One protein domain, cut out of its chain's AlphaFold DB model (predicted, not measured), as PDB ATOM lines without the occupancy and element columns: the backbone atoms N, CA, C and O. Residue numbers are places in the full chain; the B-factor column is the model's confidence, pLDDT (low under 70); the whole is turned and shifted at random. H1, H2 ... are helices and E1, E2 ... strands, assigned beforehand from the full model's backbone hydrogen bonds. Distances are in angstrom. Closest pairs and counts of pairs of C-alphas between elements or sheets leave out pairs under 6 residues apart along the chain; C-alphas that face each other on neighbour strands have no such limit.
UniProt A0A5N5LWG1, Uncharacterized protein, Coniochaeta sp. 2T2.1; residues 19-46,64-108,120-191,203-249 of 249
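Overview. This is residues 19 to 46, 64 to 108, 120 to 191 and 203 to 249 of the 249 residues of an uncharacterized protein of Coniochaeta sp. 2T2.1 (UniProt A0A5N5LWG1). A parallel four-stranded sheet, E4 E3 E2 E5, lies between helices, with H5 over one face and H1 over the other, where H3 also stands, while H2 packs on H1 and H3 and only grazes the sheet. A small sheet, E1 E6 E7, continues beyond the E5 edge, and the helices H5, H7 and H8 lie side by side in a row reaching from the large sheet to the small one; residues 237 to 242 stick out in the loop between E6 and E7. The printed part has 192 residues with eight named helices and seven named strands, in the order E1 H1 E2 H2 H3 E3 H4 E4 H5 E5 H6 H7 H8 E6 E7. The class is mixed, helices and strands, and the small sheet is mixed too, E1 parallel and E7 antiparallel to E6. The whole is compact, with a radius of gyration of the C-alphas of 16.9 A and spans of 48 by 45 by 32 A.

Arrangement. Begin at E1, residues 20 to 26, parallel to its neighbour E6, residues 228 to 233, at 8 degrees; look for N 23 and O 228, 2.9 A apart. Next comes H1, residues 33 to 44, which lies over E2, residues 65 to 70, and E5, residues 155 to 160, at a height over the sheet of 9.9 A; it runs along the strands, at 10 degrees to E5 on the local plane. E2 and E5 are parallel neighbours, with N 67 and O 156 at 2.9 A. H2, residues 75 to 83, touches H1, the closest C-alphas being those of Val 37 and Ser 82, 5.8 A apart. H3, residues 89 to 94, touches H2, with the C-alphas of Arg 79 and Leu 89 closest at 5.8 A. E3, residues 98 to 102, is parallel to E2, with N 68 and O 99 at 2.9 A; E2, H2, H3 and E3 form a strand-helix-strand unit, two parallel neighbour strands with helices between, and its crossover is right-handed. H4, residues 105 to 108, only grazes the sheet. E4, residues 122 to 124, is parallel to E3, with N 123 and O 100 at 2.9 A. H5, residues 130 to 147, lies over E3 and E2 at a height over the sheet of 8.7 A, on the opposite face from H1: three layers, helices on both faces of a sheet. E4, H5 and E5 form a split strand-helix-strand unit, with E3 and E2 between its strands, also right-handed in its crossover. H7, residues 175 to 189, touches H5 at a shallow tilt of 14 degrees, the same way, with the C-alphas of Arg 134 and Leu 182 closest at 6.4 A. H8, residues 210 to 224, touches H7 at a shallow tilt of 27 degrees, the same way, with the C-alphas of Gly 176 and Glu 214 closest at 5.2 A. H6, residues 164 to 168, touches H8, with the C-alphas of Ala 167 and Leu 211 closest at 6.8 A. E6 and E7, residues 246 to 248, form a hairpin, with N 231 and O 248 at 2.7 A. Every O i to N i+4 pair is within hydrogen-bond range in H1, H2, H3, H5, H6, H7 and H8; H4 is too short for such a pair.

Along the chain. Find C-alpha 20 at (47.785, -35.680, -42.730); from there E1 runs 19.9 A. H1 and E6 each measure 16.2 A, E2 16.5 A and E5 16.1 A. Find C-alpha 130 at (39.535, -15.226, -41.110), where H5, the longest helix by residues, sets out on its 25.6 A; H7 measures 21.1 A and H8 20.8 A. E7 ends at C-alpha 248, (33.458, -43.957, -52.033).

Size, cuts and confidence. The two C-alphas farthest apart, those of Thr 150 and Thr 237, are 52.4 A apart. Residues 47 to 63, 109 to 119 and 192 to 202 are not printed, and the C-alphas across these cuts are 9.4 A, 22.1 A and 29.7 A apart. Of the links printed whole, E6 to E7 is long, with 12 residues. The mean pLDDT of the printed part is 90.5; residues 46, 149 to 152 and 170 to 171 are under 70.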
ATOM      1  N   THR A  19      50.552 -34.578 -39.677       90.81
ATOM      2  CA  THR A  19      50.196 -33.521 -40.649       90.81
ATOM      3  C   THR A  19      49.320 -33.960 -41.836       90.81
ATOM      4  O   THR A  19      49.154 -33.233 -42.827       90.81
ATOM      5  N   SER A  20      48.680 -35.125 -41.713       94.75
ATOM      6  CA  SER A  20      47.785 -35.680 -42.730       94.75
ATOM      7  C   SER A  20      46.408 -35.008 -42.759       94.75
ATOM      8  O   SER A  20      45.930 -34.461 -41.758       94.75
ATOM      9  N   LEU A  21      45.752 -35.087 -43.915       96.94
ATOM     10  CA  LEU A  21      44.417 -34.557 -44.178       96.94
ATOM     11  C   LEU A  21      43.485 -35.672 -44.665       96.94
ATOM     12  O   LEU A  21      43.733 -36.303 -45.691       96.94
ATOM     13  N   THR A  22      42.367 -35.859 -43.968       97.62
ATOM     14  CA  THR A  22      41.226 -36.628 -44.468       97.62
ATOM     15  C   THR A  22      40.125 -35.667 -44.886       97.62
ATOM     16  O   THR A  22      39.617 -34.892 -44.073       97.62
ATOM     17  N   LEU A  23      39.730 -35.735 -46.154       97.75
ATOM     18  CA  LEU A  23      38.629 -34.949 -46.692       97.75
ATOM     19  C   LEU A  23      37.361 -35.802 -46.760       97.75
ATOM     20  O   LEU A  23      37.315 -36.815 -47.451       97.75
ATOM     21  N   LEU A  24      36.302 -35.357 -46.096       97.62
ATOM     22  CA  LEU A  24      34.970 -35.940 -46.184       97.62
ATOM     23  C   LEU A  24      34.105 -35.058 -47.089       97.62
ATOM     24  O   LEU A  24      33.845 -33.900 -46.769       97.62
ATOM     25  N   THR A  25      33.626 -35.595 -48.206       96.38
ATOM     26  CA  THR A  25      32.715 -34.863 -49.095       96.38
ATOM     27  C   THR A  25      31.288 -35.370 -48.949       96.38
ATOM     28  O   THR A  25      31.046 -36.569 -48.798       96.38
ATOM     29  N   SER A  26      30.334 -34.444 -48.974       93.94
ATOM     30  CA  SER A  26      28.898 -34.737 -48.922       93.94
ATOM     31  C   SER A  26      28.163 -34.094 -50.086       93.94
ATOM     32  O   SER A  26      28.633 -33.114 -50.655       93.94
ATOM     33  N   VAL A  27      26.995 -34.633 -50.416       92.88
ATOM     34  CA  VAL A  27      26.014 -33.991 -51.300       92.88
ATOM     35  C   VAL A  27      24.700 -33.812 -50.547       92.88
ATOM     36  O   VAL A  27      24.471 -34.451 -49.510       92.88
ATOM     37  N   LEU A  28      23.805 -32.982 -51.070       88.50
ATOM     38  CA  LEU A  28      22.467 -32.808 -50.529       88.50
ATOM     39  C   LEU A  28      21.757 -34.169 -50.417       88.50
ATOM     40  O   LEU A  28      21.578 -34.891 -51.396       88.50
ATOM     41  N   GLY A  29      21.361 -34.525 -49.194       86.94
ATOM     42  CA  GLY A  29      20.743 -35.816 -48.871       86.94
ATOM     43  C   GLY A  29      21.709 -36.904 -48.379       86.94
ATOM     44  O   GLY A  29      21.243 -37.893 -47.819       86.94
ATOM     45  N   ALA A  30      23.030 -36.713 -48.490       91.56
ATOM     46  CA  ALA A  30      24.053 -37.655 -48.024       91.56
ATOM     47  C   ALA A  30      25.073 -36.965 -47.096       91.56
ATOM     48  O   ALA A  30      26.165 -36.579 -47.500       91.56
ATOM     49  N   SER A  31      24.706 -36.808 -45.822       91.50
ATOM     50  CA  SER A  31      25.487 -36.061 -44.824       91.50
ATOM     51  C   SER A  31      26.642 -36.863 -44.195       91.50
ATOM     52  O   SER A  31      26.480 -38.035 -43.854       91.50
ATOM     53  N   THR A  32      27.776 -36.196 -43.943       94.25
ATOM     54  CA  THR A  32      28.995 -36.725 -43.289       94.25
ATOM     55  C   THR A  32      28.917 -36.815 -41.763       94.25
ATOM     56  O   THR A  32      29.793 -37.410 -41.141       94.25
ATOM     57  N   ASN A  33      27.877 -36.278 -41.121       94.12
ATOM     58  CA  ASN A  33      27.833 -36.100 -39.660       94.12
ATOM     59  C   ASN A  33      27.970 -37.419 -38.900       94.12
ATOM     60  O   ASN A  33      28.627 -37.496 -37.864       94.12
ATOM     61  N   TRP A  34      27.328 -38.472 -39.414       92.75
ATOM     62  CA  TRP A  34      27.407 -39.791 -38.798       92.75
ATOM     63  C   TRP A  34      28.838 -40.330 -38.834       92.75
ATOM     64  O   TRP A  34      29.235 -40.989 -37.876       92.75
ATOM     65  N   LEU A  35      29.594 -40.035 -39.898       94.31
ATOM     66  CA  LEU A  35      30.981 -40.447 -40.089       94.31
ATOM     67  C   LEU A  35      31.919 -39.615 -39.210       94.31
ATOM     68  O   LEU A  35      32.787 -40.186 -38.556       94.31
ATOM     69  N   VAL A  36      31.676 -38.307 -39.087       95.81
ATOM     70  CA  VAL A  36      32.371 -37.445 -38.116       95.81
ATOM     71  C   VAL A  36      32.270 -38.038 -36.710       95.81
ATOM     72  O   VAL A  36      33.283 -38.234 -36.049       95.81
ATOM     73  N   VAL A  37      31.074 -38.436 -36.265       94.50
ATOM     74  CA  VAL A  37      30.909 -39.055 -34.938       94.50
ATOM     75  C   VAL A  37      31.607 -40.420 -34.825       94.50
ATOM     76  O   VAL A  37      32.083 -40.767 -33.739       94.50
ATOM     77  N   ARG A  38      31.770 -41.175 -35.922       92.88
ATOM     78  CA  ARG A  38      32.605 -42.393 -35.921       92.88
ATOM     79  C   ARG A  38      34.081 -42.084 -35.714       92.88
ATOM     80  O   ARG A  38      34.708 -42.770 -34.906       92.88
ATOM     81  N   TYR A  39      34.602 -41.043 -36.359       94.06
ATOM     82  CA  TYR A  39      35.953 -40.549 -36.094       94.06
ATOM     83  C   TYR A  39      36.107 -40.124 -34.635       94.06
ATOM     84  O   TYR A  39      37.006 -40.612 -33.952       94.06
ATOM     85  N   LEU A  40      35.184 -39.307 -34.113       94.31
ATOM     86  CA  LEU A  40      35.200 -38.894 -32.705       94.31
ATOM     87  C   LEU A  40      35.204 -40.105 -31.763       94.31
ATOM     88  O   LEU A  40      35.963 -40.134 -30.798       94.31
ATOM     89  N   SER A  41      34.396 -41.125 -32.059       91.62
ATOM     90  CA  SER A  41      34.311 -42.343 -31.249       91.62
ATOM     91  C   SER A  41      35.616 -43.138 -31.266       91.62
ATOM     92  O   SER A  41      36.076 -43.555 -30.206       91.62
ATOM     93  N   SER A  42      36.237 -43.306 -32.438       90.56
ATOM     94  CA  SER A  42      37.531 -43.986 -32.588       90.56
ATOM     95  C   SER A  42      38.647 -43.260 -31.825       90.56
ATOM     96  O   SER A  42      39.387 -43.867 -31.053       90.56
ATOM     97  N   LEU A  43      38.709 -41.931 -31.965       91.25
ATOM     98  CA  LEU A  43      39.749 -41.093 -31.366       91.25
ATOM     99  C   LEU A  43      39.590 -40.962 -29.844       91.25
ATOM    100  O   LEU A  43      40.569 -41.024 -29.094       91.25
ATOM    101  N   LEU A  44      38.359 -40.795 -29.355       90.44
ATOM    102  CA  LEU A  44      38.078 -40.557 -27.938       90.44
ATOM    103  C   LEU A  44      37.896 -41.856 -27.138       90.44
ATOM    104  O   LEU A  44      38.210 -41.857 -25.947       90.44
ATOM    105  N   ASN A  45      37.504 -42.969 -27.767       85.00
ATOM    106  CA  ASN A  45      37.330 -44.281 -27.126       85.00
ATOM    107  C   ASN A  45      38.095 -45.409 -27.864       85.00
ATOM    108  O   ASN A  45      37.469 -46.366 -28.340       85.00
ATOM    109  N   PRO A  46      39.441 -45.374 -27.898       69.56
ATOM    110  CA  PRO A  46      40.245 -46.359 -28.634       69.56
ATOM    111  C   PRO A  46      40.124 -47.798 -28.095       69.56
ATOM    112  O   PRO A  46      40.450 -48.756 -28.783       69.56
ATOM    113  N   ALA A  64      44.635 -39.441 -28.761       89.38
ATOM    114  CA  ALA A  64      44.585 -38.070 -29.250       89.38
ATOM    115  C   ALA A  64      43.516 -37.251 -28.510       89.38
ATOM    116  O   ALA A  64      42.501 -37.792 -28.048       89.38
ATOM    117  N   SER A  65      43.745 -35.947 -28.407       93.94
ATOM    118  CA  SER A  65      42.714 -34.960 -28.089       93.94
ATOM    119  C   SER A  65      42.077 -34.456 -29.382       93.94
ATOM    120  O   SER A  65      42.714 -34.469 -30.433       93.94
ATOM    121  N   VAL A  66      40.825 -34.013 -29.320       96.25
ATOM    122  CA  VAL A  66      40.075 -33.560 -30.494       96.25
ATOM    123  C   VAL A  66      39.661 -32.103 -30.337       96.25
ATOM    124  O   VAL A  66      39.047 -31.737 -29.336       96.25
ATOM    125  N   LEU A  67      39.956 -31.292 -31.349       97.94
ATOM    126  CA  LEU A  67      39.339 -29.986 -31.546       97.94
ATOM    127  C   LEU A  67      38.236 -30.132 -32.593       97.94
ATOM    128  O   LEU A  67      38.533 -30.359 -33.762       97.94
ATOM    129  N   LEU A  68      36.977 -30.021 -32.176       98.38
ATOM    130  CA  LEU A  68      35.827 -30.042 -33.075       98.38
ATOM    131  C   LEU A  68      35.360 -28.610 -33.346       98.38
ATOM    132  O   LEU A  68      34.978 -27.893 -32.429       98.38
ATOM    133  N   VAL A  69      35.358 -28.207 -34.605       98.06
ATOM    134  CA  VAL A  69      34.907 -26.894 -35.066       98.06
ATOM    135  C   VAL A  69      33.736 -27.119 -36.008       98.06
ATOM    136  O   VAL A  69      33.830 -27.967 -36.894       98.06
ATOM    137  N   SER A  70      32.644 -26.380 -35.849       96.94
ATOM    138  CA  SER A  70      31.548 -26.423 -36.821       96.94
ATOM    139  C   SER A  70      31.035 -25.032 -37.142       96.94
ATOM    140  O   SER A  70      30.771 -24.235 -36.247       96.94
ATOM    141  N   PHE A  71      30.872 -24.773 -38.435       95.12
ATOM    142  CA  PHE A  71      30.286 -23.546 -38.979       95.12
ATOM    143  C   PHE A  71      28.826 -23.734 -39.400       95.12
ATOM    144  O   PHE A  71      28.180 -22.793 -39.846       95.12
ATOM    145  N   LEU A  72      28.294 -24.953 -39.266       92.44
ATOM    146  CA  LEU A  72      26.934 -25.292 -39.687       92.44
ATOM    147  C   LEU A  72      26.053 -25.789 -38.547       92.44
ATOM    148  O   LEU A  72      24.831 -25.802 -38.710       92.44
ATOM    149  N   ARG A  73      26.627 -26.239 -37.422       93.94
ATOM    150  CA  ARG A  73      25.879 -26.826 -36.304       93.94
ATOM    151  C   ARG A  73      26.494 -26.516 -34.947       93.94
ATOM    152  O   ARG A  73      27.696 -26.329 -34.812       93.94
ATOM    153  N   ASP A  74      25.636 -26.506 -33.938       94.25
ATOM    154  CA  ASP A  74      25.979 -26.186 -32.559       94.25
ATOM    155  C   ASP A  74      26.478 -27.413 -31.769       94.25
ATOM    156  O   ASP A  74      26.416 -28.566 -32.214       94.25
ATOM    157  N   TYR A  75      26.992 -27.175 -30.559       95.44
ATOM    158  CA  TYR A  75      27.452 -28.256 -29.683       95.44
ATOM    159  C   TYR A  75      26.340 -29.253 -29.302       95.44
ATOM    160  O   TYR A  75      26.592 -30.463 -29.384       95.44
ATOM    161  N   PRO A  76      25.116 -28.817 -28.913       95.38
ATOM    162  CA  PRO A  76      24.003 -29.726 -28.636       95.38
ATOM    163  C   PRO A  76      23.746 -30.742 -29.750       95.38
ATOM    164  O   PRO A  76      23.566 -31.925 -29.448       95.38
ATOM    165  N   PHE A  77      23.814 -30.331 -31.022       95.88
ATOM    166  CA  PHE A  77      23.681 -31.255 -32.144       95.88
ATOM    167  C   PHE A  77      24.704 -32.402 -32.084       95.88
ATOM    168  O   PHE A  77      24.331 -33.579 -32.165       95.88
ATOM    169  N   PHE A  78      25.995 -32.083 -31.936       96.44
ATOM    170  CA  PHE A  78      27.055 -33.096 -31.912       96.44
ATOM    171  C   PHE A  78      27.010 -33.952 -30.653       96.44
ATOM    172  O   PHE A  78      27.249 -35.161 -30.736       96.44
ATOM    173  N   ARG A  79      26.671 -33.357 -29.505       96.38
ATOM    174  CA  ARG A  79      26.470 -34.076 -28.244       96.38
ATOM    175  C   ARG A  79      25.373 -35.123 -28.398       96.38
ATOM    176  O   ARG A  79      25.616 -36.301 -28.141       96.38
ATOM    177  N   ASP A  80      24.204 -34.730 -28.888       96.06
ATOM    178  CA  ASP A  80      23.054 -35.625 -29.009       96.06
ATOM    179  C   ASP A  80      23.286 -36.711 -30.076       96.06
ATOM    180  O   ASP A  80      22.884 -37.868 -29.898       96.06
ATOM    181  N   LEU A  81      23.968 -36.377 -31.180       93.69
ATOM    182  CA  LEU A  81      24.352 -37.347 -32.208       93.69
ATOM    183  C   LEU A  81      25.385 -38.359 -31.687       93.69
ATOM    184  O   LEU A  81      25.264 -39.554 -31.963       93.69
ATOM    185  N   SER A  82      26.362 -37.896 -30.905       94.19
ATOM    186  CA  SER A  82      27.399 -38.736 -30.293       94.19
ATOM    187  C   SER A  82      26.834 -39.665 -29.228       94.19
ATOM    188  O   SER A  82      27.132 -40.862 -29.239       94.19
ATOM    189  N   LEU A  83      25.922 -39.168 -28.388       93.44
ATOM    190  CA  LEU A  83      25.238 -39.974 -27.377       93.44
ATOM    191  C   LEU A  83      24.463 -41.138 -28.011       93.44
ATOM    192  O   LEU A  83      24.541 -42.268 -27.530       93.44
ATOM    193  N   LYS A  84      23.793 -40.911 -29.151       90.50
ATOM    194  CA  LYS A  84      23.102 -41.968 -29.920       90.50
ATOM    195  C   LYS A  84      24.041 -43.043 -30.482       90.50
ATOM    196  O   LYS A  84      23.567 -44.121 -30.847       90.50
ATOM    197  N   GLN A  85      25.339 -42.757 -30.576       85.25
ATOM    198  CA  GLN A  85      26.381 -43.701 -30.987       85.25
ATOM    199  C   GLN A  85      27.190 -44.262 -29.801       85.25
ATOM    200  O   GLN A  85      28.112 -45.045 -30.018       85.25
ATOM    201  N   GLY A  86      26.817 -43.932 -28.559       88.88
ATOM    202  CA  GLY A  86      27.484 -44.416 -27.347       88.88
ATOM    203  C   GLY A  86      28.722 -43.608 -26.937       88.88
ATOM    204  O   GLY A  86      29.538 -44.109 -26.165       88.88
ATOM    205  N   LEU A  87      28.874 -42.379 -27.439       91.94
ATOM    206  CA  LEU A  87      29.968 -41.469 -27.103       91.94
ATOM    207  C   LEU A  87      29.456 -40.279 -26.274       91.94
ATOM    208  O   LEU A  87      28.637 -39.493 -26.739       91.94
ATOM    209  N   ASP A  88      29.988 -40.123 -25.061       94.44
ATOM    210  CA  ASP A  88      29.730 -38.968 -24.192       94.44
ATOM    211  C   ASP A  88      30.807 -37.886 -24.413       94.44
ATOM    212  O   ASP A  88      31.935 -37.993 -23.915       94.44
ATOM    213  N   LEU A  89      30.455 -36.842 -25.174       95.50
ATOM    214  CA  LEU A  89      31.341 -35.705 -25.452       95.50
ATOM    215  C   LEU A  89      31.602 -34.838 -24.214       95.50
ATOM    216  O   LEU A  89      32.700 -34.298 -24.081       95.50
ATOM    217  N   ASP A  90      30.651 -34.733 -23.285       95.75
ATOM    218  CA  ASP A  90      30.835 -33.958 -22.056       95.75
ATOM    219  C   ASP A  90      31.869 -34.638 -21.150       95.75
ATOM    220  O   ASP A  90      32.693 -33.977 -20.514       95.75
ATOM    221  N   ALA A  91      31.869 -35.975 -21.100       93.75
ATOM    222  CA  ALA A  91      32.896 -36.732 -20.391       93.75
ATOM    223  C   ALA A  91      34.278 -36.579 -21.038       93.75
ATOM    224  O   ALA A  91      35.274 -36.520 -20.315       93.75
ATOM    225  N   ALA A  92      34.353 -36.500 -22.369       93.00
ATOM    226  CA  ALA A  92      35.604 -36.231 -23.076       93.00
ATOM    227  C   ALA A  92      36.123 -34.806 -22.800       93.00
ATOM    228  O   ALA A  92      37.313 -34.638 -22.520       93.00
ATOM    229  N   GLY A  93      35.233 -33.808 -22.789       93.94
ATOM    230  CA  GLY A  93      35.554 -32.417 -22.456       93.94
ATOM    231  C   GLY A  93      36.051 -32.256 -21.017       93.94
ATOM    232  O   GLY A  93      37.114 -31.684 -20.790       93.94
ATOM    233  N   ARG A  94      35.371 -32.878 -20.041       92.81
ATOM    234  CA  ARG A  94      35.806 -32.907 -18.626       92.81
ATOM    235  C   ARG A  94      37.177 -33.556 -18.419       92.81
ATOM    236  O   ARG A  94      37.876 -33.205 -17.474       92.81
ATOM    237  N   LYS A  95      37.561 -34.497 -19.287       90.94
ATOM    238  CA  LYS A  95      38.889 -35.137 -19.290       90.94
ATOM    239  C   LYS A  95      39.952 -34.311 -20.025       90.94
ATOM    240  O   LYS A  95      41.081 -34.778 -20.134       90.94
ATOM    241  N   GLY A  96      39.602 -33.145 -20.573       91.62
ATOM    242  CA  GLY A  96      40.518 -32.315 -21.356       91.62
ATOM    243  C   GLY A  96      40.898 -32.913 -22.713       91.62
ATOM    244  O   GLY A  96      41.912 -32.532 -23.291       91.62
ATOM    245  N   ARG A  97      40.110 -33.876 -23.213       92.62
ATOM    246  CA  ARG A  97      40.367 -34.585 -24.479       92.62
ATOM    247  C   ARG A  97      39.539 -34.071 -25.648       92.62
ATOM    248  O   ARG A  97      39.752 -34.510 -26.771       92.62
ATOM    249  N   LEU A  98      38.591 -33.181 -25.394       95.56
ATOM    250  CA  LEU A  98      37.752 -32.560 -26.407       95.56
ATOM    251  C   LEU A  98      37.690 -31.062 -26.127       95.56
ATOM    252  O   LEU A  98      37.483 -30.681 -24.978       95.56
ATOM    253  N   ALA A  99      37.805 -30.252 -27.172       97.25
ATOM    254  CA  ALA A  99      37.328 -28.877 -27.198       97.25
ATOM    255  C   ALA A  99      36.388 -28.692 -28.394       97.25
ATOM    256  O   ALA A  99      36.545 -29.361 -29.418       97.25
ATOM    257  N   PHE A 100      35.409 -27.807 -28.248       97.94
ATOM    258  CA  PHE A 100      34.465 -27.443 -29.291       97.94
ATOM    259  C   PHE A 100      34.486 -25.936 -29.531       97.94
ATOM    260  O   PHE A 100      34.409 -25.163 -28.575       97.94
ATOM    261  N   VAL A 101      34.543 -25.548 -30.803       97.44
ATOM    262  CA  VAL A 101      34.436 -24.159 -31.252       97.44
ATOM    263  C   VAL A 101      33.166 -24.008 -32.087       97.44
ATOM    264  O   VAL A 101      33.052 -24.597 -33.165       97.44
ATOM    265  N   ASP A 102      32.223 -23.210 -31.591       95.62
ATOM    266  CA  ASP A 102      30.998 -22.844 -32.299       95.62
ATOM    267  C   ASP A 102      31.272 -21.703 -33.288       95.62
ATOM    268  O   ASP A 102      31.517 -20.561 -32.888       95.62
ATOM    269  N   GLY A 103      31.235 -22.014 -34.583       94.00
ATOM    270  CA  GLY A 103      31.349 -21.061 -35.683       94.00
ATOM    271  C   GLY A 103      30.018 -20.661 -36.313       94.00
ATOM    272  O   GLY A 103      30.025 -20.091 -37.398       94.00
ATOM    273  N   LEU A 104      28.887 -20.966 -35.674       90.31
ATOM    274  CA  LEU A 104      27.548 -20.661 -36.171       90.31
ATOM    275  C   LEU A 104      26.804 -19.709 -35.225       90.31
ATOM    276  O   LEU A 104      26.434 -18.600 -35.613       90.31
ATOM    277  N   SER A 105      26.561 -20.136 -33.984       88.25
ATOM    278  CA  SER A 105      25.536 -19.522 -33.132       88.25
ATOM    279  C   SER A 105      25.866 -18.073 -32.802       88.25
ATOM    280  O   SER A 105      25.039 -17.189 -32.991       88.25
ATOM    281  N   SER A 106      27.089 -17.794 -32.353       87.00
ATOM    282  CA  SER A 106      27.488 -16.431 -31.982       87.00
ATOM    283  C   SER A 106      27.750 -15.508 -33.172       87.00
ATOM    284  O   SER A 106      27.770 -14.295 -32.979       87.00
ATOM    285  N   LEU A 107      27.921 -16.052 -34.381       86.75
ATOM    286  CA  LEU A 107      28.113 -15.249 -35.589       86.75
ATOM    287  C   LEU A 107      26.785 -14.790 -36.202       86.75
ATOM    288  O   LEU A 107      26.724 -13.691 -36.750       86.75
ATOM    289  N   TYR A 108      25.728 -15.609 -36.108       86.62
ATOM    290  CA  TYR A 108      24.489 -15.384 -36.869       86.62
ATOM    291  C   TYR A 108      23.201 -15.384 -36.038       86.62
ATOM    292  O   TYR A 108      22.153 -15.000 -36.560       86.62
ATOM    293  N   ALA A 120      34.404 -25.103 -19.882       91.38
ATOM    294  CA  ALA A 120      35.746 -24.624 -20.249       91.38
ATOM    295  C   ALA A 120      36.260 -25.143 -21.608       91.38
ATOM    296  O   ALA A 120      37.183 -24.569 -22.176       91.38
ATOM    297  N   TRP A 121      35.682 -26.236 -22.112       93.62
ATOM    298  CA  TRP A 121      36.000 -26.820 -23.415       93.62
ATOM    299  C   TRP A 121      35.092 -26.320 -24.546       93.62
ATOM    300  O   TRP A 121      35.201 -26.823 -25.659       93.62
ATOM    301  N   LEU A 122      34.178 -25.389 -24.269       95.31
ATOM    302  CA  LEU A 122      33.279 -24.790 -25.251       95.31
ATOM    303  C   LEU A 122      33.674 -23.327 -25.451       95.31
ATOM    304  O   LEU A 122      33.716 -22.553 -24.493       95.31
ATOM    305  N   SER A 123      33.935 -22.943 -26.692       94.81
ATOM    306  CA  SER A 123      34.182 -21.557 -27.078       94.81
ATOM    307  C   SER A 123      33.409 -21.213 -28.345       94.81
ATOM    308  O   SER A 123      33.005 -22.094 -29.099       94.81
ATOM    309  N   ASN A 124      33.192 -19.920 -28.573       93.25
ATOM    310  CA  ASN A 124      32.430 -19.434 -29.716       93.25
ATOM    311  C   ASN A 124      33.277 -18.450 -30.522       93.25
ATOM    312  O   ASN A 124      34.002 -17.633 -29.946       93.25
ATOM    313  N   LEU A 125      33.135 -18.487 -31.843       92.62
ATOM    314  CA  LEU A 125      33.637 -17.438 -32.718       92.62
ATOM    315  C   LEU A 125      32.741 -16.206 -32.592       92.62
ATOM    316  O   LEU A 125      31.517 -16.286 -32.673       92.62
ATOM    317  N   THR A 126      33.366 -15.052 -32.383       89.19
ATOM    318  CA  THR A 126      32.684 -13.756 -32.241       89.19
ATOM    319  C   THR A 126      32.745 -12.908 -33.508       89.19
ATOM    320  O   THR A 126      32.072 -11.885 -33.595       89.19
ATOM    321  N   SER A 127      33.560 -13.315 -34.480       89.00
ATOM    322  CA  SER A 127      33.802 -12.610 -35.734       89.00
ATOM    323  C   SER A 127      33.984 -13.622 -36.869       89.00
ATOM    324  O   SER A 127      34.687 -14.616 -36.671       89.00
ATOM    325  N   PRO A 128      33.382 -13.389 -38.052       86.12
ATOM    326  CA  PRO A 128      33.573 -14.236 -39.229       86.12
ATOM    327  C   PRO A 128      34.883 -13.931 -39.979       86.12
ATOM    328  O   PRO A 128      35.162 -14.566 -40.994       86.12
ATOM    329  N   ARG A 129      35.679 -12.948 -39.527       89.75
ATOM    330  CA  ARG A 129      36.953 -12.584 -40.166       89.75
ATOM    331  C   ARG A 129      37.966 -13.706 -40.011       89.75
ATOM    332  O   ARG A 129      38.184 -14.189 -38.900       89.75
ATOM    333  N   LEU A 130      38.644 -14.063 -41.098       90.44
ATOM    334  CA  LEU A 130      39.535 -15.226 -41.110       90.44
ATOM    335  C   LEU A 130      40.697 -15.108 -40.119       90.44
ATOM    336  O   LEU A 130      41.093 -16.114 -39.542       90.44
ATOM    337  N   GLU A 131      41.186 -13.898 -39.845       90.94
ATOM    338  CA  GLU A 131      42.219 -13.665 -38.823       90.94
ATOM    339  C   GLU A 131      41.732 -13.973 -37.398       90.94
ATOM    340  O   GLU A 131      42.469 -14.534 -36.584       90.94
ATOM    341  N   ASP A 132      40.470 -13.658 -37.091       92.00
ATOM    342  CA  ASP A 132      39.875 -13.986 -35.795       92.00
ATOM    343  C   ASP A 132      39.645 -15.492 -35.668       92.00
ATOM    344  O   ASP A 132      39.967 -16.073 -34.629       92.00
ATOM    345  N   VAL A 133      39.158 -16.130 -36.740       93.88
ATOM    346  CA  VAL A 133      39.017 -17.589 -36.815       93.88
ATOM    347  C   VAL A 133      40.376 -18.261 -36.613       93.88
ATOM    348  O   VAL A 133      40.498 -19.131 -35.752       93.88
ATOM    349  N   ARG A 134      41.414 -17.814 -37.334       95.31
ATOM    350  CA  ARG A 134      42.795 -18.306 -37.217       95.31
ATOM    351  C   ARG A 134      43.260 -18.295 -35.771       95.31
ATOM    352  O   ARG A 134      43.640 -19.336 -35.241       95.31
ATOM    353  N   ARG A 135      43.184 -17.129 -35.127       95.94
ATOM    354  CA  ARG A 135      43.618 -16.946 -33.742       95.94
ATOM    355  C   ARG A 135      42.879 -17.882 -32.788       95.94
ATOM    356  O   ARG A 135      43.525 -18.609 -32.045       95.94
ATOM    357  N   VAL A 136      41.543 -17.906 -32.832       96.25
ATOM    358  CA  VAL A 136      40.746 -18.719 -31.896       96.25
ATOM    359  C   VAL A 136      41.037 -20.211 -32.059       96.25
ATOM    360  O   VAL A 136      41.140 -20.928 -31.063       96.25
ATOM    361  N   LEU A 137      41.184 -20.689 -33.297       96.88
ATOM    362  CA  LEU A 137      41.472 -22.098 -33.552       96.88
ATOM    363  C   LEU A 137      42.886 -22.483 -33.108       96.88
ATOM    364  O   LEU A 137      43.046 -23.521 -32.464       96.88
ATOM    365  N   LEU A 138      43.893 -21.649 -33.377       96.38
ATOM    366  CA  LEU A 138      45.262 -21.884 -32.911       96.38
ATOM    367  C   LEU A 138      45.352 -21.875 -31.379       96.38
ATOM    368  O   LEU A 138      45.894 -22.816 -30.798       96.38
ATOM    369  N   ASP A 139      44.724 -20.899 -30.718       95.94
ATOM    370  CA  ASP A 139      44.665 -20.822 -29.253       95.94
ATOM    371  C   ASP A 139      43.998 -22.075 -28.649       95.94
ATOM    372  O   ASP A 139      44.438 -22.610 -27.622       95.94
ATOM    373  N   ALA A 140      42.942 -22.586 -29.296       96.12
ATOM    374  CA  ALA A 140      42.258 -23.806 -28.877       96.12
ATOM    375  C   ALA A 140      43.139 -25.058 -29.050       96.12
ATOM    376  O   ALA A 140      43.181 -25.903 -28.146       96.12
ATOM    377  N   VAL A 141      43.883 -25.162 -30.159       95.38
ATOM    378  CA  VAL A 141      44.872 -26.232 -30.378       95.38
ATOM    379  C   VAL A 141      45.951 -26.190 -29.295       95.38
ATOM    380  O   VAL A 141      46.237 -27.216 -28.676       95.38
ATOM    381  N   GLU A 142      46.521 -25.019 -29.011       93.75
ATOM    382  CA  GLU A 142      47.539 -24.857 -27.969       93.75
ATOM    383  C   GLU A 142      47.006 -25.201 -26.573       93.75
ATOM    384  O   GLU A 142      47.698 -25.836 -25.772       93.75
ATOM    385  N   SER A 143      45.764 -24.821 -26.270       93.00
ATOM    386  CA  SER A 143      45.098 -25.170 -25.013       93.00
ATOM    387  C   SER A 143      44.941 -26.685 -24.841       93.00
ATOM    388  O   SER A 143      45.256 -27.232 -23.777       93.00
ATOM    389  N   LEU A 144      44.535 -27.392 -25.901       92.88
ATOM    390  CA  LEU A 144      44.460 -28.855 -25.891       92.88
ATOM    391  C   LEU A 144      45.840 -29.506 -25.758       92.88
ATOM    392  O   LEU A 144      45.983 -30.432 -24.957       92.88
ATOM    393  N   LYS A 145      46.863 -29.003 -26.465       91.44
ATOM    394  CA  LYS A 145      48.250 -29.484 -26.328       91.44
ATOM    395  C   LYS A 145      48.746 -29.356 -24.885       91.44
ATOM    396  O   LYS A 145      49.332 -30.296 -24.357       91.44
ATOM    397  N   ARG A 146      48.457 -28.230 -24.216       89.12
ATOM    398  CA  ARG A 146      48.803 -28.017 -22.797       89.12
ATOM    399  C   ARG A 146      48.074 -28.980 -21.861       89.12
ATOM    400  O   ARG A 146      48.662 -29.451 -20.892       89.12
ATOM    401  N   THR A 147      46.809 -29.275 -22.150       83.75
ATOM    402  CA  THR A 147      45.965 -30.137 -21.308       83.75
ATOM    403  C   THR A 147      46.309 -31.625 -21.462       83.75
ATOM    404  O   THR A 147      46.162 -32.386 -20.510       83.75
ATOM    405  N   ALA A 148      46.818 -32.041 -22.627       74.88
ATOM    406  CA  ALA A 148      47.179 -33.430 -22.921       74.88
ATOM    407  C   ALA A 148      48.405 -33.965 -22.137       74.88
ATOM    408  O   ALA A 148      48.619 -35.176 -22.102       74.88
ATOM    409  N   GLY A 149      49.181 -33.106 -21.462       59.06
ATOM    410  CA  GLY A 149      50.368 -33.514 -20.696       59.06
ATOM    411  C   GLY A 149      51.573 -33.905 -21.570       59.06
ATOM    412  O   GLY A 149      51.529 -33.841 -22.793       59.06
ATOM    413  N   THR A 150      52.684 -34.300 -20.939       50.94
ATOM    414  CA  THR A 150      54.017 -34.535 -21.545       50.94
ATOM    415  C   THR A 150      54.122 -35.696 -22.552       50.94
ATOM    416  O   THR A 150      55.225 -36.005 -22.999       50.94
ATOM    417  N   GLY A 151      53.019 -36.353 -22.924       53.34
ATOM    418  CA  GLY A 151      53.005 -37.415 -23.934       53.34
ATOM    419  C   GLY A 151      52.503 -36.900 -25.279       53.34
ATOM    420  O   GLY A 151      51.315 -36.643 -25.377       53.34
ATOM    421  N   GLU A 152      53.392 -36.757 -26.273       62.19
ATOM    422  CA  GLU A 152      53.206 -36.442 -27.718       62.19
ATOM    423  C   GLU A 152      52.077 -35.476 -28.178       62.19
ATOM    424  O   GLU A 152      51.936 -35.262 -29.375       62.19
ATOM    425  N   GLY A 153      51.292 -34.855 -27.291       73.75
ATOM    426  CA  GLY A 153      50.367 -33.746 -27.548       73.75
ATOM    427  C   GLY A 153      49.479 -33.870 -28.790       73.75
ATOM    428  O   GLY A 153      49.195 -32.848 -29.412       73.75
ATOM    429  N   LYS A 154      49.075 -35.083 -29.197       91.12
ATOM    430  CA  LYS A 154      48.400 -35.296 -30.488       91.12
ATOM    431  C   LYS A 154      47.012 -34.675 -30.467       91.12
ATOM    432  O   LYS A 154      46.106 -35.191 -29.813       91.12
ATOM    433  N   VAL A 155      46.850 -33.578 -31.199       94.81
ATOM    434  CA  VAL A 155      45.559 -32.924 -31.420       94.81
ATOM    435  C   VAL A 155      45.078 -33.253 -32.825       94.81
ATOM    436  O   VAL A 155      45.769 -32.956 -33.799       94.81
ATOM    437  N   VAL A 156      43.898 -33.857 -32.923       96.81
ATOM    438  CA  VAL A 156      43.179 -34.037 -34.184       96.81
ATOM    439  C   VAL A 156      42.173 -32.910 -34.332       96.81
ATOM    440  O   VAL A 156      41.339 -32.692 -33.453       96.81
ATOM    441  N   LEU A 157      42.255 -32.200 -35.445       98.00
ATOM    442  CA  LEU A 157      41.333 -31.139 -35.806       98.00
ATOM    443  C   LEU A 157      40.215 -31.711 -36.672       98.00
ATOM    444  O   LEU A 157      40.477 -32.385 -37.661       98.00
ATOM    445  N   VAL A 158      38.970 -31.445 -36.305       98.31
ATOM    446  CA  VAL A 158      37.786 -31.820 -37.073       98.31
ATOM    447  C   VAL A 158      37.039 -30.543 -37.414       98.31
ATOM    448  O   VAL A 158      36.595 -29.847 -36.505       98.31
ATOM    449  N   ILE A 159      36.897 -30.237 -38.700       98.06
ATOM    450  CA  ILE A 159      36.198 -29.041 -39.169       98.06
ATOM    451  C   ILE A 159      34.969 -29.451 -39.978       98.06
ATOM    452  O   ILE A 159      35.083 -30.089 -41.025       98.06
ATOM    453  N   ASP A 160      33.800 -29.038 -39.495       96.62
ATOM    454  CA  ASP A 160      32.501 -29.248 -40.123       96.62
ATOM    455  C   ASP A 160      31.999 -27.965 -40.809       96.62
ATOM    456  O   ASP A 160      31.816 -26.933 -40.163       96.62
ATOM    457  N   GLY A 161      31.754 -28.043 -42.118       91.44
ATOM    458  CA  GLY A 161      31.118 -26.981 -42.905       91.44
ATOM    459  C   GLY A 161      31.941 -25.712 -43.145       91.44
ATOM    460  O   GLY A 161      31.372 -24.625 -43.186       91.44
ATOM    461  N   LEU A 162      33.270 -25.812 -43.267       91.88
ATOM    462  CA  LEU A 162      34.149 -24.642 -43.449       91.88
ATOM    463  C   LEU A 162      33.830 -23.817 -44.708       91.88
ATOM    464  O   LEU A 162      34.028 -22.605 -44.735       91.88
ATOM    465  N   ASP A 163      33.325 -24.482 -45.742       91.75
ATOM    466  CA  ASP A 163      32.841 -23.899 -46.991       91.75
ATOM    467  C   ASP A 163      31.744 -22.841 -46.792       91.75
ATOM    468  O   ASP A 163      31.629 -21.924 -47.608       91.75
ATOM    469  N   ALA A 164      31.007 -22.885 -45.677       90.88
ATOM    470  CA  ALA A 164      30.052 -21.839 -45.314       90.88
ATOM    471  C   ALA A 164      30.710 -20.451 -45.220       90.88
ATOM    472  O   ALA A 164      30.091 -19.456 -45.604       90.88
ATOM    473  N   LEU A 165      31.980 -20.378 -44.796       90.56
ATOM    474  CA  LEU A 165      32.700 -19.111 -44.687       90.56
ATOM    475  C   LEU A 165      32.873 -18.414 -46.037       90.56
ATOM    476  O   LEU A 165      32.838 -17.189 -46.066       90.56
ATOM    477  N   ILE A 166      32.984 -19.150 -47.149       90.31
ATOM    478  CA  ILE A 166      33.073 -18.543 -48.488       90.31
ATOM    479  C   ILE A 166      31.792 -17.760 -48.802       90.31
ATOM    480  O   ILE A 166      31.841 -16.676 -49.378       90.31
ATOM    481  N   ALA A 167      30.634 -18.281 -48.390       87.94
ATOM    482  CA  ALA A 167      29.351 -17.626 -48.618       87.94
ATOM    483  C   ALA A 167      29.078 -16.486 -47.625       87.94
ATOM    484  O   ALA A 167      28.426 -15.505 -47.981       87.94
ATOM    485  N   THR A 168      29.547 -16.607 -46.380       86.56
ATOM    486  CA  THR A 168      29.214 -15.652 -45.311       86.56
ATOM    487  C   THR A 168      30.253 -14.554 -45.091       86.56
ATOM    488  O   THR A 168      29.919 -13.527 -44.508       86.56
ATOM    489  N   ALA A 169      31.504 -14.742 -45.521       78.38
ATOM    490  CA  ALA A 169      32.570 -13.746 -45.397       78.38
ATOM    491  C   ALA A 169      32.548 -12.768 -46.589       78.38
ATOM    492  O   ALA A 169      33.534 -12.612 -47.305       78.38
ATOM    493  N   SER A 170      31.397 -12.120 -46.809       60.28
ATOM    494  CA  SER A 170      31.064 -11.343 -48.017       60.28
ATOM    495  C   SER A 170      32.001 -10.176 -48.344       60.28
ATOM    496  O   SER A 170      31.996  -9.699 -49.478       60.28
ATOM    497  N   ASP A 171      32.786  -9.712 -47.373       69.06
ATOM    498  CA  ASP A 171      33.536  -8.457 -47.475       69.06
ATOM    499  C   ASP A 171      35.033  -8.666 -47.752       69.06
ATOM    500  O   ASP A 171      35.768  -7.698 -47.949       69.06
ATOM    501  N   GLU A 172      35.509  -9.913 -47.766       74.94
ATOM    502  CA  GLU A 172      36.915 -10.214 -48.012       74.94
ATOM    503  C   GLU A 172      37.140 -10.668 -49.461       74.94
ATOM    504  O   GLU A 172      36.662 -11.706 -49.907       74.94
ATOM    505  N   GLU A 173      37.919  -9.905 -50.227       79.44
ATOM    506  CA  GLU A 173      38.403 -10.398 -51.517       79.44
ATOM    507  C   GLU A 173      39.380 -11.565 -51.296       79.44
ATOM    508  O   GLU A 173      40.248 -11.514 -50.413       79.44
ATOM    509  N   GLY A 174      39.236 -12.622 -52.101       83.56
ATOM    510  CA  GLY A 174      40.123 -13.786 -52.063       83.56
ATOM    511  C   GLY A 174      39.923 -14.702 -50.852       83.56
ATOM    512  O   GLY A 174      40.880 -15.359 -50.438       83.56
ATOM    513  N   VAL A 175      38.708 -14.768 -50.287       88.00
ATOM    514  CA  VAL A 175      38.371 -15.651 -49.150       88.00
ATOM    515  C   VAL A 175      38.801 -17.088 -49.416       88.00
ATOM    516  O   VAL A 175      39.434 -17.688 -48.551       88.00
ATOM    517  N   GLY A 176      38.539 -17.621 -50.616       88.12
ATOM    518  CA  GLY A 176      38.956 -18.979 -50.977       88.12
ATOM    519  C   GLY A 176      40.458 -19.237 -50.778       88.12
ATOM    520  O   GLY A 176      40.826 -20.244 -50.178       88.12
ATOM    521  N   GLN A 177      41.329 -18.318 -51.214       89.44
ATOM    522  CA  GLN A 177      42.783 -18.460 -51.050       89.44
ATOM    523  C   GLN A 177      43.200 -18.319 -49.580       89.44
ATOM    524  O   GLN A 177      43.935 -19.157 -49.062       89.44
ATOM    525  N   LYS A 178      42.692 -17.301 -48.881       91.94
ATOM    526  CA  LYS A 178      42.994 -17.092 -47.456       91.94
ATOM    527  C   LYS A 178      42.558 -18.275 -46.593       91.94
ATOM    528  O   LYS A 178      43.212 -18.604 -45.607       91.94
ATOM    529  N   LEU A 179      41.465 -18.934 -46.967       93.25
ATOM    530  CA  LEU A 179      40.973 -20.130 -46.294       93.25
ATOM    531  C   LEU A 179      41.897 -21.334 -46.516       93.25
ATOM    532  O   LEU A 179      42.099 -22.129 -45.600       93.25
ATOM    533  N   GLN A 180      42.499 -21.450 -47.702       93.25
ATOM    534  CA  GLN A 180      43.541 -22.448 -47.960       93.25
ATOM    535  C   GLN A 180      44.790 -22.182 -47.108       93.25
ATOM    536  O   GLN A 180      45.312 -23.117 -46.507       93.25
ATOM    537  N   GLU A 181      45.224 -20.925 -46.994       93.94
ATOM    538  CA  GLU A 181      46.336 -20.518 -46.119       93.94
ATOM    539  C   GLU A 181      46.019 -20.786 -44.637       93.94
ATOM    540  O   GLU A 181      46.858 -21.291 -43.897       93.94
ATOM    541  N   LEU A 182      44.787 -20.518 -44.192       94.88
ATOM    542  CA  LEU A 182      44.316 -20.889 -42.855       94.88
ATOM    543  C   LEU A 182      44.406 -22.401 -42.611       94.88
ATOM    544  O   LEU A 182      44.909 -22.831 -41.576       94.88
ATOM    545  N   LEU A 183      43.928 -23.213 -43.553       95.12
ATOM    546  CA  LEU A 183      43.977 -24.668 -43.427       95.12
ATOM    547  C   LEU A 183      45.411 -25.201 -43.378       95.12
ATOM    548  O   LEU A 183      45.668 -26.134 -42.622       95.12
ATOM    549  N   LEU A 184      46.334 -24.624 -44.151       94.38
ATOM    550  CA  LEU A 184      47.746 -25.007 -44.110       94.38
ATOM    551  C   LEU A 184      48.354 -24.746 -42.727       94.38
ATOM    552  O   LEU A 184      48.872 -25.683 -42.122       94.38
ATOM    553  N   ASP A 185      48.179 -23.546 -42.172       94.88
ATOM    554  CA  ASP A 185      48.676 -23.211 -40.830       94.88
ATOM    555  C   ASP A 185      48.091 -24.135 -39.747       94.88
ATOM    556  O   ASP A 185      48.798 -24.610 -38.855       94.88
ATOM    557  N   LEU A 186      46.791 -24.435 -39.823       95.12
ATOM    558  CA  LEU A 186      46.140 -25.341 -38.874       95.12
ATOM    559  C   LEU A 186      46.667 -26.777 -38.992       95.12
ATOM    560  O   LEU A 186      46.844 -27.457 -37.976       95.12
ATOM    561  N   ARG A 187      46.945 -27.242 -40.214       94.00
ATOM    562  CA  ARG A 187      47.534 -28.562 -40.465       94.00
ATOM    563  C   ARG A 187      48.955 -28.670 -39.929       94.00
ATOM    564  O   ARG A 187      49.301 -29.713 -39.390       94.00
ATOM    565  N   GLU A 188      49.751 -27.609 -40.020       93.88
ATOM    566  CA  GLU A 188      51.096 -27.579 -39.430       93.88
ATOM    567  C   GLU A 188      51.061 -27.697 -37.902       93.88
ATOM    568  O   GLU A 188      51.967 -28.262 -37.288       93.88
ATOM    569  N   GLN A 189      49.997 -27.198 -37.269       93.88
ATOM    570  CA  GLN A 189      49.855 -27.206 -35.815       93.88
ATOM    571  C   GLN A 189      49.115 -28.426 -35.262       93.88
ATOM    572  O   GLN A 189      49.033 -28.573 -34.039       93.88
ATOM    573  N   THR A 190      48.593 -29.314 -36.105       95.00
ATOM    574  CA  THR A 190      47.771 -30.454 -35.680       95.00
ATOM    575  C   THR A 190      48.370 -31.774 -36.150       95.00
ATOM    576  O   THR A 190      49.092 -31.846 -37.137       95.00
ATOM    577  N   HIS A 191      48.093 -32.855 -35.416       95.06
ATOM    578  CA  HIS A 191      48.562 -34.190 -35.801       95.06
ATOM    579  C   HIS A 191      47.854 -34.667 -37.070       95.06
ATOM    580  O   HIS A 191      48.464 -35.284 -37.932       95.06
ATOM    581  N   LEU A 203      27.864 -26.863 -57.317       77.50
ATOM    582  CA  LEU A 203      28.955 -26.156 -56.649       77.50
ATOM    583  C   LEU A 203      30.341 -26.564 -57.164       77.50
ATOM    584  O   LEU A 203      31.300 -25.829 -56.959       77.50
ATOM    585  N   VAL A 204      30.458 -27.724 -57.823       84.25
ATOM    586  CA  VAL A 204      31.755 -28.282 -58.241       84.25
ATOM    587  C   VAL A 204      31.915 -28.387 -59.757       84.25
ATOM    588  O   VAL A 204      33.014 -28.151 -60.240       84.25
ATOM    589  N   SER A 205      30.884 -28.715 -60.540       80.44
ATOM    590  CA  SER A 205      31.028 -28.935 -61.994       80.44
ATOM    591  C   SER A 205      30.481 -27.801 -62.862       80.44
ATOM    592  O   SER A 205      31.017 -27.556 -63.939       80.44
ATOM    593  N   ASN A 206      29.441 -27.092 -62.414       79.12
ATOM    594  CA  ASN A 206      28.735 -26.081 -63.215       79.12
ATOM    595  C   ASN A 206      28.954 -24.664 -62.665       79.12
ATOM    596  O   ASN A 206      28.004 -23.971 -62.316       79.12
ATOM    597  N   GLN A 207      30.217 -24.241 -62.598       84.06
ATOM    598  CA  GLN A 207      30.609 -22.981 -61.965       84.06
ATOM    599  C   GLN A 207      30.356 -21.776 -62.886       84.06
ATOM    600  O   GLN A 207      31.055 -21.545 -63.876       84.06
ATOM    601  N   THR A 208      29.383 -20.960 -62.520       87.75
ATOM    602  CA  THR A 208      28.982 -19.728 -63.202       87.75
ATOM    603  C   THR A 208      29.321 -18.484 -62.382       87.75
ATOM    604  O   THR A 208      29.757 -17.474 -62.945       87.75
ATOM    605  N   THR A 209      29.195 -18.559 -61.056       89.25
ATOM    606  CA  THR A 209      29.414 -17.429 -60.144       89.25
ATOM    607  C   THR A 209      30.819 -17.429 -59.538       89.25
ATOM    608  O   THR A 209      31.549 -18.418 -59.603       89.25
ATOM    609  N   ARG A 210      31.239 -16.296 -58.953       87.69
ATOM    610  CA  ARG A 210      32.512 -16.227 -58.207       87.69
ATOM    611  C   ARG A 210      32.502 -17.167 -57.001       87.69
ATOM    612  O   ARG A 210      33.460 -17.904 -56.822       87.69
ATOM    613  N   LEU A 211      31.391 -17.190 -56.264       88.25
ATOM    614  CA  LEU A 211      31.178 -18.085 -55.128       88.25
ATOM    615  C   LEU A 211      31.366 -19.557 -55.523       88.25
ATOM    616  O   LEU A 211      32.125 -20.269 -54.877       88.25
ATOM    617  N   GLU A 212      30.740 -19.996 -56.619       90.44
ATOM    618  CA  GLU A 212      30.889 -21.370 -57.124       90.44
ATOM    619  C   GLU A 212      32.334 -21.686 -57.527       90.44
ATOM    620  O   GLU A 212      32.828 -22.773 -57.242       90.44
ATOM    621  N   LYS A 213      33.040 -20.740 -58.161       91.25
ATOM    622  CA  LYS A 213      34.450 -20.927 -58.541       91.25
ATOM    623  C   LYS A 213      35.368 -21.029 -57.325       91.25
ATOM    624  O   LYS A 213      36.247 -21.883 -57.315       91.25
ATOM    625  N   GLU A 214      35.173 -20.182 -56.316       91.25
ATOM    626  CA  GLU A 214      35.962 -20.217 -55.080       91.25
ATOM    627  C   GLU A 214      35.691 -21.489 -54.274       91.25
ATOM    628  O   GLU A 214      36.633 -22.134 -53.812       91.25
ATOM    629  N   HIS A 215      34.425 -21.902 -54.177       92.69
ATOM    630  CA  HIS A 215      34.038 -23.166 -53.554       92.69
ATOM    631  C   HIS A 215      34.660 -24.366 -54.271       92.69
ATOM    632  O   HIS A 215      35.320 -25.194 -53.641       92.69
ATOM    633  N   ALA A 216      34.510 -24.447 -55.597       93.56
ATOM    634  CA  ALA A 216      35.094 -25.523 -56.389       93.56
ATOM    635  C   ALA A 216      36.622 -25.558 -56.261       93.56
ATOM    636  O   ALA A 216      37.197 -26.636 -56.113       93.56
ATOM    637  N   ALA A 217      37.280 -24.393 -56.269       92.75
ATOM    638  CA  ALA A 217      38.719 -24.294 -56.060       92.75
ATOM    639  C   ALA A 217      39.124 -24.810 -54.672       92.75
ATOM    640  O   ALA A 217      40.064 -25.596 -54.579       92.75
ATOM    641  N   LEU A 218      38.398 -24.447 -53.606       93.25
ATOM    642  CA  LEU A 218      38.644 -24.985 -52.267       93.25
ATOM    643  C   LEU A 218      38.520 -26.513 -52.258       93.25
ATOM    644  O   LEU A 218      39.464 -27.189 -51.854       93.25
ATOM    645  N   VAL A 219      37.394 -27.058 -52.729       94.69
ATOM    646  CA  VAL A 219      37.142 -28.509 -52.726       94.69
ATOM    647  C   VAL A 219      38.217 -29.258 -53.513       94.69
ATOM    648  O   VAL A 219      38.767 -30.234 -53.005       94.69
ATOM    649  N   LEU A 220      38.558 -28.796 -54.720       94.31
ATOM    650  CA  LEU A 220      39.568 -29.437 -55.566       94.31
ATOM    651  C   LEU A 220      40.970 -29.360 -54.951       94.31
ATOM    652  O   LEU A 220      41.686 -30.360 -54.957       94.31
ATOM    653  N   SER A 221      41.357 -28.214 -54.386       94.56
ATOM    654  CA  SER A 221      42.654 -28.062 -53.720       94.56
ATOM    655  C   SER A 221      42.769 -28.949 -52.480       94.56
ATOM    656  O   SER A 221      43.804 -29.586 -52.288       94.56
ATOM    657  N   GLN A 222      41.713 -29.043 -51.664       95.50
ATOM    658  CA  GLN A 222      41.717 -29.924 -50.494       95.50
ATOM    659  C   GLN A 222      41.688 -31.400 -50.895       95.50
ATOM    660  O   GLN A 222      42.391 -32.192 -50.282       95.50
ATOM    661  N   ALA A 223      40.950 -31.772 -51.946       95.38
ATOM    662  CA  ALA A 223      40.946 -33.142 -52.456       95.38
ATOM    663  C   ALA A 223      42.320 -33.546 -53.003       95.38
ATOM    664  O   ALA A 223      42.778 -34.655 -52.751       95.38
ATOM    665  N   HIS A 224      43.002 -32.636 -53.704       95.44
ATOM    666  CA  HIS A 224      44.359 -32.868 -54.192       95.44
ATOM    667  C   HIS A 224      45.378 -33.029 -53.054       95.44
ATOM    668  O   HIS A 224      46.299 -33.834 -53.167       95.44
ATOM    669  N   GLY A 225      45.226 -32.258 -51.974       93.69
ATOM    670  CA  GLY A 225      46.132 -32.271 -50.824       93.69
ATOM    671  C   GLY A 225      45.766 -33.254 -49.708       93.69
ATOM    672  O   GLY A 225      46.443 -33.240 -48.676       93.69
ATOM    673  N   ALA A 226      44.692 -34.034 -49.870       96.69
ATOM    674  CA  ALA A 226      44.230 -35.011 -48.893       96.69
ATOM    675  C   ALA A 226      44.933 -36.359 -49.079       96.69
ATOM    676  O   ALA A 226      45.130 -36.827 -50.197       96.69
ATOM    677  N   ASP A 227      45.258 -37.006 -47.964       95.88
ATOM    678  CA  ASP A 227      45.776 -38.373 -47.944       95.88
ATOM    679  C   ASP A 227      44.665 -39.393 -48.213       95.88
ATOM    680  O   ASP A 227      44.910 -40.451 -48.785       95.88
ATOM    681  N   VAL A 228      43.443 -39.069 -47.779       95.62
ATOM    682  CA  VAL A 228      42.240 -39.879 -47.982       95.62
ATOM    683  C   VAL A 228      41.077 -38.948 -48.301       95.62
ATOM    684  O   VAL A 228      40.828 -37.986 -47.567       95.62
ATOM    685  N   VAL A 229      40.332 -39.261 -49.358       96.94
ATOM    686  CA  VAL A 229      39.052 -38.622 -49.671       96.94
ATOM    687  C   VAL A 229      37.957 -39.652 -49.435       96.94
ATOM    688  O   VAL A 229      38.056 -40.769 -49.904       96.94
ATOM    689  N   LEU A 230      36.916 -39.301 -48.688       96.25
ATOM    690  CA  LEU A 230      35.740 -40.146 -48.497       96.25
ATOM    691  C   LEU A 230      34.507 -39.382 -48.972       96.25
ATOM    692  O   LEU A 230      34.116 -38.375 -48.380       96.25
ATOM    693  N   SER A 231      33.890 -39.845 -50.055       95.00
ATOM    694  CA  SER A 231      32.739 -39.215 -50.695       95.00
ATOM    695  C   SER A 231      31.446 -39.948 -50.381       95.00
ATOM    696  O   SER A 231      31.275 -41.118 -50.724       95.00
ATOM    697  N   LEU A 232      30.514 -39.245 -49.740       94.31
ATOM    698  CA  LEU A 232      29.167 -39.738 -49.495       94.31
ATOM    699  C   LEU A 232      28.246 -39.264 -50.614       94.31
ATOM    700  O   LEU A 232      28.069 -38.062 -50.822       94.31
ATOM    701  N   ARG A 233      27.627 -40.218 -51.311       91.69
ATOM    702  CA  ARG A 233      26.697 -39.953 -52.415       91.69
ATOM    703  C   ARG A 233      25.404 -40.728 -52.249       91.69
ATOM    704  O   ARG A 233      25.374 -41.784 -51.622       91.69
ATOM    705  N   LEU A 234      24.330 -40.207 -52.832       90.94
ATOM    706  CA  LEU A 234      23.102 -40.973 -53.031       90.94
ATOM    707  C   LEU A 234      23.322 -42.038 -54.115       90.94
ATOM    708  O   LEU A 234      24.298 -41.987 -54.860       90.94
ATOM    709  N   LEU A 235      22.420 -43.014 -54.198       88.44
ATOM    710  CA  LEU A 235      22.451 -43.994 -55.283       88.44
ATOM    711  C   LEU A 235      22.014 -43.330 -56.593       88.44
ATOM    712  O   LEU A 235      20.965 -42.683 -56.637       88.44
ATOM    713  N   ASP A 236      22.750 -43.577 -57.675       83.75
ATOM    714  CA  ASP A 236      22.402 -43.067 -59.011       83.75
ATOM    715  C   ASP A 236      21.043 -43.597 -59.508       83.75
ATOM    716  O   ASP A 236      20.382 -42.981 -60.341       83.75
ATOM    717  N   THR A 237      20.591 -44.733 -58.966       86.44
ATOM    718  CA  THR A 237      19.309 -45.369 -59.298       86.44
ATOM    719  C   THR A 237      18.113 -44.819 -58.508       86.44
ATOM    720  O   THR A 237      17.001 -45.311 -58.688       86.44
ATOM    721  N   GLY A 238      18.311 -43.834 -57.625       80.50
ATOM    722  CA  GLY A 238      17.262 -43.265 -56.770       80.50
ATOM    723  C   GLY A 238      17.241 -43.832 -55.346       80.50
ATOM    724  O   GLY A 238      18.212 -44.407 -54.868       80.50
ATOM    725  N   THR A 239      16.144 -43.640 -54.612       81.38
ATOM    726  CA  THR A 239      16.080 -43.991 -53.185       81.38
ATOM    727  C   THR A 239      15.732 -45.463 -52.958       81.38
ATOM    728  O   THR A 239      14.883 -46.038 -53.639       81.38
ATOM    729  N   ALA A 240      16.359 -46.074 -51.954       82.62
ATOM    730  CA  ALA A 240      16.025 -47.411 -51.473       82.62
ATOM    731  C   ALA A 240      15.655 -47.354 -49.984       82.62
ATOM    732  O   ALA A 240      16.155 -46.512 -49.242       82.62
ATOM    733  N   LYS A 241      14.775 -48.256 -49.530       83.75
ATOM    734  CA  LYS A 241      14.292 -48.265 -48.136       83.75
ATOM    735  C   LYS A 241      15.406 -48.557 -47.123       83.75
ATOM    736  O   LYS A 241      15.424 -47.958 -46.054       83.75
ATOM    737  N   ASP A 242      16.325 -49.450 -47.486       85.75
ATOM    738  CA  ASP A 242      17.353 -49.976 -46.581       85.75
ATOM    739  C   ASP A 242      18.769 -49.463 -46.906       85.75
ATOM    740  O   ASP A 242      19.731 -49.824 -46.230       85.75
ATOM    741  N   VAL A 243      18.912 -48.613 -47.931       81.12
ATOM    742  CA  VAL A 243      20.197 -48.048 -48.364       81.12
ATOM    743  C   VAL A 243      20.030 -46.552 -48.596       81.12
ATOM    744  O   VAL A 243      19.300 -46.130 -49.489       81.12
ATOM    745  N   SER A 244      20.726 -45.747 -47.793       83.38
ATOM    746  CA  SER A 244      20.703 -44.286 -47.914       83.38
ATOM    747  C   SER A 244      21.633 -43.756 -49.007       83.38
ATOM    748  O   SER A 244      21.426 -42.649 -49.490       83.38
ATOM    749  N   GLY A 245      22.666 -44.510 -49.381       88.44
ATOM    750  CA  GLY A 245      23.682 -44.066 -50.329       88.44
ATOM    751  C   GLY A 245      24.934 -44.937 -50.303       88.44
ATOM    752  O   GLY A 245      24.917 -46.049 -49.772       88.44
ATOM    753  N   VAL A 246      26.016 -44.402 -50.860       89.44
ATOM    754  CA  VAL A 246      27.335 -45.034 -50.954       89.44
ATOM    755  C   VAL A 246      28.406 -44.159 -50.311       89.44
ATOM    756  O   VAL A 246      28.300 -42.933 -50.295       89.44
ATOM    757  N   LEU A 247      29.434 -44.820 -49.787       90.69
ATOM    758  CA  LEU A 247      30.696 -44.222 -49.369       90.69
ATOM    759  C   LEU A 247      31.758 -44.673 -50.375       90.69
ATOM    760  O   LEU A 247      31.933 -45.877 -50.559       90.69
ATOM    761  N   ILE A 248      32.414 -43.722 -51.031       88.44
ATOM    762  CA  ILE A 248      33.458 -43.957 -52.033       88.44
ATOM    763  C   ILE A 248      34.762 -43.391 -51.478       88.44
ATOM    764  O   ILE A 248      34.751 -42.277 -50.963       88.44
ATOM    765  N   GLU A 249      35.846 -44.155 -51.568       83.69
ATOM    766  CA  GLU A 249      37.211 -43.664 -51.343       83.69
ATOM    767  C   GLU A 249      37.796 -43.108 -52.648       83.69
ATOM    768  O   GLU A 249      37.654 -43.804 -53.682       83.69
TER     769      GLU A 249